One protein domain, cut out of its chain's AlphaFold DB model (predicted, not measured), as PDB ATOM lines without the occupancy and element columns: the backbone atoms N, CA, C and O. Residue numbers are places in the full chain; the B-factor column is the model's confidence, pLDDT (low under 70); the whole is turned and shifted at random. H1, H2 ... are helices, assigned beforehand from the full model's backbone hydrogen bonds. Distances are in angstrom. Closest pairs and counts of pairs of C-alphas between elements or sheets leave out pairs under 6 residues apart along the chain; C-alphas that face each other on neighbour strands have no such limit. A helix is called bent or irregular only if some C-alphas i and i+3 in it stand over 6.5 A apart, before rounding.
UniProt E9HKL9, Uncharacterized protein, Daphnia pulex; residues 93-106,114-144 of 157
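Overview. This is residues 93 to 106 and 114 to 144 of the 157 residues of an uncharacterized protein of Daphnia pulex (UniProt E9HKL9). One long helix, H3, is crossed by a short helix, H1, while a still shorter helix, H2, is set off from both and joined to the first end of H3 by a tight turn. The stretch 102 to 106 after H1 leads away toward the side where H2 lies, and the printed part breaks off there before it resumes at residue 114. The printed part has 45 residues with three named helices, in the order H1, H2, H3 along the chain, and no named strand; the class is all helix. It is only just compact, close to loose, with a radius of gyration of the C-alphas of 11.1 A, and the C-alphas span 31 by 23 by 17 A along their three main axes.

Arrangement. H1, residues 95 to 101, comes first along the printed part. H2, residues 117 to 121, follows after the cut, and H1 and H2 are apart. H3, residues 125 to 141, comes after a tight link of 3 residues, yet H2 and H3 are apart. H1 and H3 only just touch, with 3 pairs of C-alphas within 8 A. The closest C-alphas of the two are those of Leu 98 and Leu 132, 6.8 A apart, and H3 touches H1 with residues 129 to 132 alone. Their lines are about perpendicular, at 87 degrees, and their centres are 11.5 A apart. H2 touches no helix. In H1, H2 and H3 every O i to N i+4 pair is within hydrogen-bond range.

Along the chain. H1 runs from Gln 95 to Ala 101, with C-alpha 95 at (-141.197, -151.142, -129.684), and measures 9.8 A from first to last C-alpha. H2 runs from Asn 117, whose C-alpha is at (-158.846, -146.958, -130.141), to Arg 121, and measures 6.2 A. H3, the longest helix with 17 residues, runs from Lys 125 to Asn 141, whose C-alpha is at (-140.758, -143.674, -147.581), and measures 24.4 A. No helix is bent.

Size, cuts and confidence. The two C-alphas farthest apart are those of Lys 106 and Asn 141, at 31.9 A, while the C-alphas of the first and last printed residues, Phe 93 and Val 144, are 16.1 A apart. Residues 107 to 113 are cut out and not printed, and C-alphas 106 and 114 are 15.3 A apart across this cut. The link from H1 to H2 is the link across the cut; of the links that are printed whole, H2 to H3 is tight. The mean pLDDT of the printed part is 91.2, and one residue, Lys 106, is under 70.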
ATOM      1  N   PHE A  93    -138.593-145.925-135.306       95.94
ATOM      2  CA  PHE A  93    -139.358-146.079-134.080       95.94
ATOM      3  C   PHE A  93    -139.081-147.428-133.418       95.94
ATOM      4  O   PHE A  93    -139.001-148.465-134.098       95.94
ATOM      5  N   THR A  94    -139.013-147.422-132.088       96.25
ATOM      6  CA  THR A  94    -138.807-148.629-131.282       96.25
ATOM      7  C   THR A  94    -140.123-149.235-130.786       96.25
ATOM      8  O   THR A  94    -141.199-148.629-130.831       96.25
ATOM      9  N   GLN A  95    -140.046-150.468-130.284       95.44
ATOM     10  CA  GLN A  95    -141.197-151.142-129.684       95.44
ATOM     11  C   GLN A  95    -141.674-150.412-128.418       95.44
ATOM     12  O   GLN A  95    -142.877-150.292-128.191       95.44
ATOM     13  N   GLU A  96    -140.744-149.878-127.626       95.44
ATOM     14  CA  GLU A  96    -141.026-149.119-126.407       95.44
ATOM     15  C   GLU A  96    -141.777-147.820-126.712       95.44
ATOM     16  O   GLU A  96    -142.721-147.462-126.000       95.44
ATOM     17  N   GLU A  97    -141.390-147.122-127.782       95.75
ATOM     18  CA  GLU A  97    -142.074-145.912-128.242       95.75
ATOM     19  C   GLU A  97    -143.499-146.218-128.696       95.75
ATOM     20  O   GLU A  97    -144.436-145.529-128.279       95.75
ATOM     21  N   LEU A  98    -143.678-147.295-129.470       95.19
ATOM     22  CA  LEU A  98    -145.000-147.751-129.886       95.19
ATOM     23  C   LEU A  98    -145.875-148.084-128.674       95.19
ATOM     24  O   LEU A  98    -147.001-147.598-128.580       95.19
ATOM     25  N   ASP A  99    -145.365-148.865-127.720       93.19
ATOM     26  CA  ASP A  99    -146.117-149.255-126.526       93.19
ATOM     27  C   ASP A  99    -146.482-148.045-125.648       93.19
ATOM     28  O   ASP A  99    -147.583-147.988-125.086       93.19
ATOM     29  N   LYS A 100    -145.614-147.029-125.581       93.31
ATOM     30  CA  LYS A 100    -145.895-145.767-124.884       93.31
ATOM     31  C   LYS A 100    -146.971-144.939-125.592       93.31
ATOM     32  O   LYS A 100    -147.775-144.305-124.901       93.31
ATOM     33  N   ALA A 101    -146.991-144.959-126.925       91.44
ATOM     34  CA  ALA A 101    -147.937-144.235-127.771       91.44
ATOM     35  C   ALA A 101    -149.324-144.899-127.862       91.44
ATOM     36  O   ALA A 101    -150.271-144.275-128.347       91.44
ATOM     37  N   MET A 102    -149.483-146.134-127.370       90.25
ATOM     38  CA  MET A 102    -150.763-146.840-127.427       90.25
ATOM     39  C   MET A 102    -151.893-146.047-126.751       90.25
ATOM     40  O   MET A 102    -151.724-145.526-125.640       90.25
ATOM     41  N   PRO A 103    -153.085-145.982-127.373       84.44
ATOM     42  CA  PRO A 103    -154.171-145.141-126.895       84.44
ATOM     43  C   PRO A 103    -154.614-145.553-125.488       84.44
ATOM     44  O   PRO A 103    -155.072-146.674-125.260       84.44
ATOM     45  N   ARG A 104    -154.524-144.611-124.539       81.44
ATOM     46  CA  ARG A 104    -154.933-144.799-123.131       81.44
ATOM     47  C   ARG A 104    -156.379-144.387-122.862       81.44
ATOM     48  O   ARG A 104    -157.022-144.941-121.967       81.44
ATOM     49  N   SER A 105    -156.926-143.478-123.667       70.06
ATOM     50  CA  SER A 105    -158.277-142.928-123.497       70.06
ATOM     51  C   SER A 105    -159.385-143.897-123.921       70.06
ATOM     52  O   SER A 105    -159.211-144.694-124.842       70.06
ATOM     53  N   LYS A 106    -160.536-143.806-123.246       66.19
ATOM     54  CA  LYS A 106    -161.780-144.517-123.591       66.19
ATOM     55  C   LYS A 106    -162.621-143.784-124.653       66.19
ATOM     56  O   LYS A 106    -163.654-144.312-125.052       66.19
ATOM     57  N   LEU A 114    -163.405-146.899-139.489       85.56
ATOM     58  CA  LEU A 114    -164.039-147.616-138.385       85.56
ATOM     59  C   LEU A 114    -163.043-148.258-137.392       85.56
ATOM     60  O   LEU A 114    -163.442-149.063-136.542       85.56
ATOM     61  N   ILE A 115    -161.764-147.864-137.425       86.50
ATOM     62  CA  ILE A 115    -160.732-148.394-136.529       86.50
ATOM     63  C   ILE A 115    -160.803-147.686-135.177       86.50
ATOM     64  O   ILE A 115    -160.413-146.533-135.001       86.50
ATOM     65  N   GLN A 116    -161.296-148.403-134.170       87.69
ATOM     66  CA  GLN A 116    -161.462-147.856-132.826       87.69
ATOM     67  C   GLN A 116    -160.163-147.927-132.010       87.69
ATOM     68  O   GLN A 116    -159.434-148.918-132.056       87.69
ATOM     69  N   ASN A 117    -159.954-146.957-131.112       89.00
ATOM     70  CA  ASN A 117    -158.846-146.958-130.141       89.00
ATOM     71  C   ASN A 117    -158.743-148.268-129.335       89.00
ATOM     72  O   ASN A 117    -157.647-148.706-128.985       89.00
ATOM     73  N   LYS A 118    -159.879-148.925-129.054       88.94
ATOM     74  CA  LYS A 118    -159.911-150.225-128.362       88.94
ATOM     75  C   LYS A 118    -159.281-151.352-129.190       88.94
ATOM     76  O   LYS A 118    -158.659-152.236-128.616       88.94
ATOM     77  N   MET A 119    -159.437-151.320-130.515       90.50
ATOM     78  CA  MET A 119    -158.878-152.327-131.424       90.50
ATOM     79  C   MET A 119    -157.360-152.205-131.454       90.50
ATOM     80  O   MET A 119    -156.667-153.201-131.282       90.50
ATOM     81  N   ILE A 120    -156.863-150.969-131.558       90.81
ATOM     82  CA  ILE A 120    -155.431-150.664-131.511       90.81
ATOM     83  C   ILE A 120    -154.851-151.115-130.164       90.81
ATOM     84  O   ILE A 120    -153.886-151.869-130.122       90.81
ATOM     85  N   ARG A 121    -155.484-150.752-129.040       89.81
ATOM     86  CA  ARG A 121    -155.026-151.157-127.698       89.81
ATOM     87  C   ARG A 121    -154.924-152.675-127.516       89.81
ATOM     88  O   ARG A 121    -153.997-153.138-126.860       89.81
ATOM     89  N   ASN A 122    -155.869-153.420-128.083       91.12
ATOM     90  CA  ASN A 122    -155.977-154.870-127.922       91.12
ATOM     91  C   ASN A 122    -155.235-155.664-129.009       91.12
ATOM     92  O   ASN A 122    -155.467-156.864-129.152       91.12
ATOM     93  N   LEU A 123    -154.347-155.027-129.780       94.25
ATOM     94  CA  LEU A 123    -153.499-155.744-130.727       94.25
ATOM     95  C   LEU A 123    -152.625-156.778-130.006       94.25
ATOM     96  O   LEU A 123    -151.995-156.495-128.982       94.25
ATOM     97  N   SER A 124    -152.556-157.975-130.588       95.62
ATOM     98  CA  SER A 124    -151.622-159.017-130.167       95.62
ATOM     99  C   SER A 124    -150.174-158.557-130.367       95.62
ATOM    100  O   SER A 124    -149.894-157.662-131.167       95.62
ATOM    101  N   LYS A 125    -149.226-159.192-129.666       94.75
ATOM    102  CA  LYS A 125    -147.797-158.872-129.804       94.75
ATOM    103  C   LYS A 125    -147.309-158.944-131.267       94.75
ATOM    104  O   LYS A 125    -146.701-157.969-131.697       94.75
ATOM    105  N   PRO A 126    -147.636-159.984-132.065       96.69
ATOM    106  CA  PRO A 126    -147.285-160.008-133.488       96.69
ATOM    107  C   PRO A 126    -147.890-158.843-134.279       96.69
ATOM    108  O   PRO A 126    -147.206-158.223-135.086       96.69
ATOM    109  N   ASN A 127    -149.152-158.490-134.012       96.00
ATOM    110  CA  ASN A 127    -149.810-157.401-134.735       96.00
ATOM    111  C   ASN A 127    -149.213-156.033-134.387       96.00
ATOM    112  O   ASN A 127    -149.133-155.167-135.255       96.00
ATOM    113  N   LYS A 128    -148.757-155.836-133.143       95.62
ATOM    114  CA  LYS A 128    -147.994-154.641-132.763       95.62
ATOM    115  C   LYS A 128    -146.667-154.560-133.514       95.62
ATOM    116  O   LYS A 128    -146.322-153.487-133.992       95.62
ATOM    117  N   THR A 129    -145.961-155.679-133.680       96.44
ATOM    118  CA  THR A 129    -144.726-155.722-134.479       96.44
ATOM    119  C   THR A 129    -144.991-155.376-135.946       96.44
ATOM    120  O   THR A 129    -144.259-154.578-136.528       96.44
ATOM    121  N   SER A 130    -146.072-155.892-136.533       97.06
ATOM    122  CA  SER A 130    -146.485-155.520-137.893       97.06
ATOM    123  C   SER A 130    -146.835-154.032-138.008       97.06
ATOM    124  O   SER A 130    -146.465-153.387-138.988       97.06
ATOM    125  N   LEU A 131    -147.506-153.468-136.999       95.25
ATOM    126  CA  LEU A 131    -147.833-152.044-136.942       95.25
ATOM    127  C   LEU A 131    -146.571-151.171-136.843       95.25
ATOM    128  O   LEU A 131    -146.461-150.178-137.556       95.25
ATOM    129  N   LEU A 132    -145.600-151.568-136.017       96.94
ATOM    130  CA  LEU A 132    -144.306-150.893-135.917       96.94
ATOM    131  C   LEU A 132    -143.587-150.870-137.267       96.94
ATOM    132  O   LEU A 132    -143.119-149.827-137.720       96.94
ATOM    133  N   HIS A 133    -143.542-152.024-137.937       96.62
ATOM    134  CA  HIS A 133    -142.943-152.139-139.260       96.62
ATOM    135  C   HIS A 133    -143.650-151.234-140.278       96.62
ATOM    136  O   HIS A 133    -142.984-150.551-141.056       96.62
ATOM    137  N   LEU A 134    -144.986-151.174-140.252       94.69
ATOM    138  CA  LEU A 134    -145.754-150.259-141.095       94.69
ATOM    139  C   LEU A 134    -145.363-148.796-140.842       94.69
ATOM    140  O   LEU A 134    -145.068-148.085-141.798       94.69
ATOM    141  N   PHE A 135    -145.310-148.346-139.586       93.75
ATOM    142  CA  PHE A 135    -144.949-146.960-139.276       93.75
ATOM    143  C   PHE A 135    -143.529-146.607-139.708       93.75
ATOM    144  O   PHE A 135    -143.334-145.577-140.348       93.75
ATOM    145  N   ASN A 136    -142.560-147.491-139.470       95.31
ATOM    146  CA  ASN A 136    -141.189-147.287-139.935       95.31
ATOM    147  C   ASN A 136    -141.096-147.238-141.465       95.31
ATOM    148  O   ASN A 136    -140.342-146.438-142.018       95.31
ATOM    149  N   ARG A 137    -141.911-148.027-142.176       94.88
ATOM    150  CA  ARG A 137    -142.021-147.955-143.641       94.88
ATOM    151  C   ARG A 137    -142.640-146.642-144.114       94.88
ATOM    152  O   ARG A 137    -142.154-146.089-145.093       94.88
ATOM    153  N   LEU A 138    -143.692-146.143-143.470       93.19
ATOM    154  CA  LEU A 138    -144.306-144.862-143.847       93.19
ATOM    155  C   LEU A 138    -143.347-143.692-143.588       93.19
ATOM    156  O   LEU A 138    -143.190-142.827-144.447       93.19
ATOM    157  N   PHE A 139    -142.660-143.716-142.443       91.62
ATOM    158  CA  PHE A 139    -141.705-142.687-142.040       91.62
ATOM    159  C   PHE A 139    -140.516-142.594-143.003       91.62
ATOM    160  O   PHE A 139    -140.197-141.515-143.494       91.62
ATOM    161  N   THR A 140    -139.922-143.735-143.359       90.38
ATOM    162  CA  THR A 140    -138.773-143.791-144.281       90.38
ATOM    163  C   THR A 140    -139.139-143.494-145.734       90.38
ATOM    164  O   THR A 140    -138.354-142.868-146.440       90.38
ATOM    165  N   ASN A 141    -140.326-143.903-146.196       90.25
ATOM    166  CA  ASN A 141    -140.758-143.674-147.581       90.25
ATOM    167  C   ASN A 141    -141.406-142.298-147.798       90.25
ATOM    168  O   ASN A 141    -141.784-141.982-148.925       90.25
ATOM    169  N   THR A 142    -141.556-141.476-146.752       85.75
ATOM    170  CA  THR A 142    -142.178-140.137-146.812       85.75
ATOM    171  C   THR A 142    -143.566-140.126-147.465       85.75
ATOM    172  O   THR A 142    -143.981-139.145-148.078       85.75
ATOM    173  N   HIS A 143    -144.299-141.235-147.349       87.69
ATOM    174  CA  HIS A 143    -145.603-141.410-147.973       87.69
ATOM    175  C   HIS A 143    -146.643-141.745-146.913       87.69
ATOM    176  O   HIS A 143    -146.493-142.716-146.176       87.69
ATOM    177  N   VAL A 144    -147.714-140.956-146.874       85.00
ATOM    178  CA  VAL A 144    -148.895-141.203-146.045       85.00
ATOM    179  C   VAL A 144    -150.142-141.194-146.929       85.00
ATOM    180  O   VAL A 144    -150.217-140.379-147.855       85.00
TER     181      VAL A 144